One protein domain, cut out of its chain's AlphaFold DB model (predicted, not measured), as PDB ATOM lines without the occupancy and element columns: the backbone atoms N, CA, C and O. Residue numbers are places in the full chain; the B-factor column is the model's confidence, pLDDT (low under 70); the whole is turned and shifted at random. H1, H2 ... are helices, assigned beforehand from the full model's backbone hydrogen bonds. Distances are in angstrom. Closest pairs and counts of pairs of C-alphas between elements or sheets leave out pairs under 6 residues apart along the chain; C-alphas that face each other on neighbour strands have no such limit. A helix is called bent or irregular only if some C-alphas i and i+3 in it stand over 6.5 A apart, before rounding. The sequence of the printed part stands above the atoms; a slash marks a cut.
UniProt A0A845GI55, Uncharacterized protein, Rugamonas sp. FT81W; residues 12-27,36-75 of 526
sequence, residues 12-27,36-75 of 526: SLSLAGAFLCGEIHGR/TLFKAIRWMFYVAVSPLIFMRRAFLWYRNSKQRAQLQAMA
ATOM      1  N   SER A  12      78.971  71.538  64.807       75.12
ATOM      2  CA  SER A  12      78.131  71.944  65.942       75.12
ATOM      3  C   SER A  12      78.948  72.245  67.204       75.12
ATOM      4  O   SER A  12      78.676  73.233  67.883       75.12
ATOM      5  N   LEU A  13      79.980  71.445  67.492       75.00
ATOM      6  CA  LEU A  13      80.889  71.691  68.618       75.00
ATOM      7  C   LEU A  13      81.751  72.943  68.403       75.00
ATOM      8  O   LEU A  13      81.978  73.696  69.349       75.00
ATOM      9  N   SER A  14      82.182  73.203  67.166       71.75
ATOM     10  CA  SER A  14      82.984  74.390  66.834       71.75
ATOM     11  C   SER A  14      82.167  75.680  66.937       71.75
ATOM     12  O   SER A  14      82.654  76.667  67.484       71.75
ATOM     13  N   LEU A  15      80.908  75.665  66.486       75.56
ATOM     14  CA  LEU A  15      79.991  76.804  66.624       75.56
ATOM     15  C   LEU A  15      79.632  77.076  68.092       75.56
ATOM     16  O   LEU A  15      79.620  78.234  68.508       75.56
ATOM     17  N   ALA A  16      79.411  76.028  68.894       75.88
ATOM     18  CA  ALA A  16      79.187  76.170  70.334       75.88
ATOM     19  C   ALA A  16      80.418  76.756  71.053       75.88
ATOM     20  O   ALA A  16      80.279  77.648  71.892       75.88
ATOM     21  N   GLY A  17      81.626  76.315  70.680       79.50
ATOM     22  CA  GLY A  17      82.882  76.864  71.197       79.50
ATOM     23  C   GLY A  17      83.103  78.332  70.814       79.50
ATOM     24  O   GLY A  17      83.471  79.141  71.666       79.50
ATOM     25  N   ALA A  18      82.816  78.703  69.562       70.69
ATOM     26  CA  ALA A  18      82.926  80.084  69.090       70.69
ATOM     27  C   ALA A  18      81.947  81.028  69.811       70.69
ATOM     28  O   ALA A  18      82.336  82.130  70.201       70.69
ATOM     29  N   PHE A  19      80.711  80.577  70.056       73.12
ATOM     30  CA  PHE A  19      79.715  81.349  70.804       73.12
ATOM     31  C   PHE A  19      80.168  81.609  72.250       73.12
ATOM     32  O   PHE A  19      80.039  82.728  72.745       73.12
ATOM     33  N   LEU A  20      80.787  80.617  72.903       64.75
ATOM     34  CA  LEU A  20      81.349  80.802  74.244       64.75
ATOM     35  C   LEU A  20      82.539  81.746  74.278       64.75
ATOM     36  O   LEU A  20      82.619  82.578  75.177       64.75
ATOM     37  N   CYS A  21      83.466  81.627  73.327       69.06
ATOM     38  CA  CYS A  21      84.595  82.548  73.263       69.06
ATOM     39  C   CYS A  21      84.111  83.992  73.093       69.06
ATOM     40  O   CYS A  21      84.651  84.875  73.758       69.06
ATOM     41  N   GLY A  22      83.063  84.214  72.291       73.00
ATOM     42  CA  GLY A  22      82.417  85.519  72.141       73.00
ATOM     43  C   GLY A  22      81.770  86.034  73.431       73.00
ATOM     44  O   GLY A  22      82.005  87.179  73.810       73.00
ATOM     45  N   GLU A  23      81.011  85.197  74.150       66.75
ATOM     46  CA  GLU A  23      80.365  85.613  75.407       66.75
ATOM     47  C   GLU A  23      81.366  85.849  76.551       66.75
ATOM     48  O   GLU A  23      81.159  86.740  77.377       66.75
ATOM     49  N   ILE A  24      82.458  85.077  76.594       67.06
ATOM     50  CA  ILE A  24      83.528  85.233  77.586       67.06
ATOM     51  C   ILE A  24      84.337  86.506  77.303       67.06
ATOM     52  O   ILE A  24      84.583  87.281  78.228       67.06
ATOM     53  N   HIS A  25      84.702  86.768  76.040       63.91
ATOM     54  CA  HIS A  25      85.461  87.973  75.676       63.91
ATOM     55  C   HIS A  25      84.619  89.247  75.796       63.91
ATOM     56  O   HIS A  25      85.126  90.257  76.267       63.91
ATOM     57  N   GLY A  26      83.326  89.203  75.460       62.84
ATOM     58  CA  GLY A  26      82.440  90.368  75.565       62.84
ATOM     59  C   GLY A  26      82.076  90.784  76.996       62.84
ATOM     60  O   GLY A  26      81.446  91.824  77.179       62.84
ATOM     61  N   ARG A  27      82.416  89.987  78.022       54.06
ATOM     62  CA  ARG A  27      82.027  90.251  79.423       54.06
ATOM     63  C   ARG A  27      83.174  90.272  80.428       54.06
ATOM     64  O   ARG A  27      82.921  90.630  81.584       54.06
ATOM     65  N   THR A  36      74.074  83.380  84.411       67.19
ATOM     66  CA  THR A  36      73.936  83.028  82.996       67.19
ATOM     67  C   THR A  36      75.070  82.130  82.492       67.19
ATOM     68  O   THR A  36      74.795  81.168  81.778       67.19
ATOM     69  N   LEU A  37      76.317  82.348  82.933       68.44
ATOM     70  CA  LEU A  37      77.464  81.517  82.533       68.44
ATOM     71  C   LEU A  37      77.328  80.086  83.072       68.44
ATOM     72  O   LEU A  37      77.580  79.112  82.368       68.44
ATOM     73  N   PHE A  38      76.853  79.948  84.311       63.34
ATOM     74  CA  PHE A  38      76.634  78.640  84.927       63.34
ATOM     75  C   PHE A  38      75.494  77.872  84.239       63.34
ATOM     76  O   PHE A  38      75.587  76.660  84.034       63.34
ATOM     77  N   LYS A  39      74.438  78.581  83.818       69.94
ATOM     78  CA  LYS A  39      73.353  78.007  83.007       69.94
ATOM     79  C   LYS A  39      73.846  77.576  81.625       69.94
ATOM     80  O   LYS A  39      73.477  76.486  81.199       69.94
ATOM     81  N   ALA A  40      74.708  78.359  80.975       70.50
ATOM     82  CA  ALA A  40      75.290  78.027  79.673       70.50
ATOM     83  C   ALA A  40      76.210  76.794  79.741       70.50
ATOM     84  O   ALA A  40      76.063  75.872  78.938       70.50
ATOM     85  N   ILE A  41      77.086  76.713  80.749       72.44
ATOM     86  CA  ILE A  41      77.952  75.541  80.977       72.44
ATOM     87  C   ILE A  41      77.109  74.288  81.245       72.44
ATOM     88  O   ILE A  41      77.363  73.227  80.673       72.44
ATOM     89  N   ARG A  42      76.063  74.408  82.073       69.25
ATOM     90  CA  ARG A  42      75.137  73.304  82.348       69.25
ATOM     91  C   ARG A  42      74.406  72.855  81.078       69.25
ATOM     92  O   ARG A  42      74.331  71.657  80.829       69.25
ATOM     93  N   TRP A  43      73.917  73.789  80.262       76.31
ATOM     94  CA  TRP A  43      73.265  73.480  78.983       76.31
ATOM     95  C   TRP A  43      74.206  72.764  78.012       76.31
ATOM     96  O   TRP A  43      73.824  71.760  77.415       76.31
ATOM     97  N   MET A  44      75.459  73.208  77.913       68.44
ATOM     98  CA  MET A  44      76.468  72.526  77.102       68.44
ATOM     99  C   MET A  44      76.759  71.112  77.583       68.44
ATOM    100  O   MET A  44      76.912  70.213  76.759       68.44
ATOM    101  N   PHE A  45      76.803  70.889  78.896       72.94
ATOM    102  CA  PHE A  45      76.971  69.542  79.429       72.94
ATOM    103  C   PHE A  45      75.812  68.639  78.986       72.94
ATOM    104  O   PHE A  45      76.044  67.530  78.508       72.94
ATOM    105  N   TYR A  46      74.570  69.131  79.031       67.50
ATOM    106  CA  TYR A  46      73.419  68.372  78.538       67.50
ATOM    107  C   TYR A  46      73.476  68.113  77.029       67.50
ATOM    108  O   TYR A  46      73.240  66.981  76.611       67.50
ATOM    109  N   VAL A  47      73.827  69.109  76.216       74.00
ATOM    110  CA  VAL A  47      73.832  68.968  74.751       74.00
ATOM    111  C   VAL A  47      75.011  68.130  74.251       74.00
ATOM    112  O   VAL A  47      74.838  67.345  73.326       74.00
ATOM    113  N   ALA A  48      76.194  68.245  74.854       72.88
ATOM    114  CA  ALA A  48      77.384  67.531  74.391       72.88
ATOM    115  C   ALA A  48      77.514  66.131  75.010       72.88
ATOM    116  O   ALA A  48      77.867  65.173  74.322       72.88
ATOM    117  N   VAL A  49      77.222  65.985  76.306       72.69
ATOM    118  CA  VAL A  49      77.500  64.738  77.037       72.69
ATOM    119  C   VAL A  49      76.350  63.741  76.907       72.69
ATOM    120  O   VAL A  49      76.602  62.539  76.774       72.69
ATOM    121  N   SER A  50      75.093  64.198  76.866       73.44
ATOM    122  CA  SER A  50      73.940  63.284  76.780       73.44
ATOM    123  C   SER A  50      73.926  62.449  75.491       73.44
ATOM    124  O   SER A  50      73.745  61.232  75.595       73.44
ATOM    125  N   PRO A  51      74.201  63.007  74.291       79.69
ATOM    126  CA  PRO A  51      74.281  62.205  73.069       79.69
ATOM    127  C   PRO A  51      75.434  61.198  73.088       79.69
ATOM    128  O   PRO A  51      75.279  60.090  72.583       79.69
ATOM    129  N   LEU A  52      76.570  61.531  73.712       74.25
ATOM    130  CA  LEU A  52      77.707  60.611  73.846       74.25
ATOM    131  C   LEU A  52      77.388  59.437  74.779       74.25
ATOM    132  O   LEU A  52      77.714  58.289  74.465       74.25
ATOM    133  N   ILE A  53      76.706  59.697  75.899       72.69
ATOM    134  CA  ILE A  53      76.224  58.644  76.804       72.69
ATOM    135  C   ILE A  53      75.207  57.753  76.082       72.69
ATOM    136  O   ILE A  53      75.294  56.524  76.177       72.69
ATOM    137  N   PHE A  54      74.281  58.350  75.328       78.00
ATOM    138  CA  PHE A  54      73.278  57.616  74.561       78.00
ATOM    139  C   PHE A  54      73.916  56.748  73.466       78.00
ATOM    140  O   PHE A  54      73.651  55.548  73.405       78.00
ATOM    141  N   MET A  55      74.838  57.305  72.674       79.75
ATOM    142  CA  MET A  55      75.578  56.569  71.640       79.75
ATOM    143  C   MET A  55      76.395  55.414  72.227       79.75
ATOM    144  O   MET A  55      76.399  54.316  71.671       79.75
ATOM    145  N   ARG A  56      77.033  55.610  73.390       80.38
ATOM    146  CA  ARG A  56      77.755  54.535  74.085       80.38
ATOM    147  C   ARG A  56      76.816  53.409  74.520       80.38
ATOM    148  O   ARG A  56      77.161  52.240  74.346       80.38
ATOM    149  N   ARG A  57      75.640  53.734  75.066       77.19
ATOM    150  CA  ARG A  57      74.634  52.731  75.465       77.19
ATOM    151  C   ARG A  57      74.075  51.979  74.256       77.19
ATOM    152  O   ARG A  57      74.044  50.752  74.288       77.19
ATOM    153  N   ALA A  58      73.732  52.688  73.181       75.69
ATOM    154  CA  ALA A  58      73.263  52.087  71.933       75.69
ATOM    155  C   ALA A  58      74.316  51.149  71.313       75.69
ATOM    156  O   ALA A  58      73.994  50.041  70.885       75.69
ATOM    157  N   PHE A  59      75.593  51.543  71.334       86.00
ATOM    158  CA  PHE A  59      76.694  50.710  70.848       86.00
ATOM    159  C   PHE A  59      76.887  49.436  71.684       86.00
ATOM    160  O   PHE A  59      77.053  48.349  71.128       86.00
ATOM    161  N   LEU A  60      76.843  49.546  73.017       79.69
ATOM    162  CA  LEU A  60      76.943  48.385  73.909       79.69
ATOM    163  C   LEU A  60      75.760  47.428  73.725       79.69
ATOM    164  O   LEU A  60      75.963  46.215  73.672       79.69
ATOM    165  N   TRP A  61      74.549  47.962  73.560       85.88
ATOM    166  CA  TRP A  61      73.364  47.165  73.254       85.88
ATOM    167  C   TRP A  61      73.514  46.413  71.925       85.88
ATOM    168  O   TRP A  61      73.341  45.196  71.892       85.88
ATOM    169  N   TYR A  62      73.936  47.099  70.858       82.00
ATOM    170  CA  TYR A  62      74.165  46.487  69.545       82.00
ATOM    171  C   TYR A  62      75.239  45.386  69.580       82.00
ATOM    172  O   TYR A  62      75.098  44.330  68.959       82.00
ATOM    173  N   ARG A  63      76.322  45.595  70.336       84.44
ATOM    174  CA  ARG A  63      77.365  44.576  70.516       84.44
ATOM    175  C   ARG A  63      76.816  43.334  71.223       84.44
ATOM    176  O   ARG A  63      77.092  42.217  70.786       84.44
ATOM    177  N   ASN A  64      76.027  43.531  72.276       80.69
ATOM    178  CA  ASN A  64      75.449  42.438  73.053       80.69
ATOM    179  C   ASN A  64      74.376  41.676  72.264       80.69
ATOM    180  O   ASN A  64      74.327  40.449  72.342       80.69
ATOM    181  N   SER A  65      73.553  42.360  71.463       77.19
ATOM    182  CA  SER A  65      72.549  41.703  70.617       77.19
ATOM    183  C   SER A  65      73.200  40.838  69.534       77.19
ATOM    184  O   SER A  65      72.778  39.701  69.327       77.19
ATOM    185  N   LYS A  66      74.302  41.301  68.926       79.06
ATOM    186  CA  LYS A  66      75.078  40.503  67.965       79.06
ATOM    187  C   LYS A  66      75.719  39.267  68.610       79.06
ATOM    188  O   LYS A  66      75.683  38.193  68.017       79.06
ATOM    189  N   GLN A  67      76.262  39.399  69.822       81.94
ATOM    190  CA  GLN A  67      76.811  38.259  70.571       81.94
ATOM    191  C   GLN A  67      75.723  37.244  70.950       81.94
ATOM    192  O   GLN A  67      75.932  36.044  70.789       81.94
ATOM    193  N   ARG A  68      74.538  37.703  71.376       76.81
ATOM    194  CA  ARG A  68      73.388  36.822  71.647       76.81
ATOM    195  C   ARG A  68      72.930  36.078  70.394       76.81
ATOM    196  O   ARG A  68      72.733  34.871  70.462       76.81
ATOM    197  N   ALA A  69      72.822  36.766  69.257       77.94
ATOM    198  CA  ALA A  69      72.452  36.138  67.988       77.94
ATOM    199  C   ALA A  69      73.472  35.066  67.556       77.94
ATOM    200  O   ALA A  69      73.084  34.001  67.082       77.94
ATOM    201  N   GLN A  70      74.770  35.306  67.773       82.69
ATOM    202  CA  GLN A  70      75.823  34.318  67.505       82.69
ATOM    203  C   GLN A  70      75.731  33.099  68.432       82.69
ATOM    204  O   GLN A  70      75.839  31.971  67.960       82.69
ATOM    205  N   LEU A  71      75.479  33.307  69.728       71.75
ATOM    206  CA  LEU A  71      75.300  32.214  70.690       71.75
ATOM    207  C   LEU A  71      74.042  31.385  70.395       71.75
ATOM    208  O   LEU A  71      74.087  30.161  70.477       71.75
ATOM    209  N   GLN A  72      72.942  32.025  69.991       73.81
ATOM    210  CA  GLN A  72      71.720  31.329  69.573       73.81
ATOM    211  C   GLN A  72      71.932  30.519  68.289       73.81
ATOM    212  O   GLN A  72      71.480  29.379  68.209       73.81
ATOM    213  N   ALA A  73      72.662  31.064  67.311       76.88
ATOM    214  CA  ALA A  73      73.015  30.333  66.096       76.88
ATOM    215  C   ALA A  73      73.909  29.114  66.392       76.88
ATOM    216  O   ALA A  73      73.713  28.056  65.799       76.88
ATOM    217  N   MET A  74      74.844  29.230  67.343       72.94
ATOM    218  CA  MET A  74      75.671  28.103  67.798       72.94
ATOM    219  C   MET A  74      74.859  27.047  68.559       72.94
ATOM    220  O   MET A  74      75.081  25.856  68.359       72.94
ATOM    221  N   ALA A  75      73.893  27.460  69.387       66.06
ATOM    222  CA  ALA A  75      73.013  26.540  70.108       66.06
ATOM    223  C   ALA A  75      72.097  25.742  69.161       66.06
ATOM    224  O   ALA A  75      71.888  24.552  69.371       66.06
TER     225      ALA A  75
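What this domain is: This is residues 12 to 27 and 36 to 75 of the 526 residues of an uncharacterized protein of Rugamonas sp. FT81W (UniProt A0A845GI55). One long helix, H2, makes nearly the whole length of a thin rod, and the much shorter helix H1 runs back beside its first part, loosely placed there rather than packed on it. The far part of H2, residues 49 to 75, sticks out free as a long arm. The printed part has 56 residues with two named helices, H1 then H2 along the chain, and no named strand; its class is all helix. It is extended, with a radius of gyration of the C-alphas of 19.5 A and spans of 65 by 19 by 8 A.

How they stand to each other: H2, residues 36 to 75, and H1, residues 12 to 25, are close but not clearly touching, with 1 pair of C-alphas within 8 A. The closest C-alphas are those of Leu 13 and Ala 48, 7.9 A apart. The two helices run opposite ways at a shallow tilt of 20 degrees. Their centres are 25.7 A apart. In H1 every O i to N i+4 pair is within hydrogen-bond range; in H2, 34 of 36 are.

Where its parts are: H2 has 40 residues and measures 57.9 A from C-alpha 36 at (73.936, 83.028, 82.996) to C-alpha 75 at (73.013, 26.540, 70.108). It is neither bent nor irregular, but only just: C-alphas 48 and 51 are 6.3 A apart. H1 has 14 residues and measures 20.1 A from first to last C-alpha, beginning with C-alpha 12 at (78.131, 71.944, 65.942).

The domain as a whole: The two C-alphas farthest apart are those of Arg 27 and Ala 75, 65.0 A. The link from H1 to H2 runs across the cut, where residues 28 to 35 are not printed; C-alphas 27 and 36 are 11.4 A apart. The mean pLDDT of the printed part is 73.8. It is under 70 for 15 residues, among them residues 23 to 27 and 36 to 39.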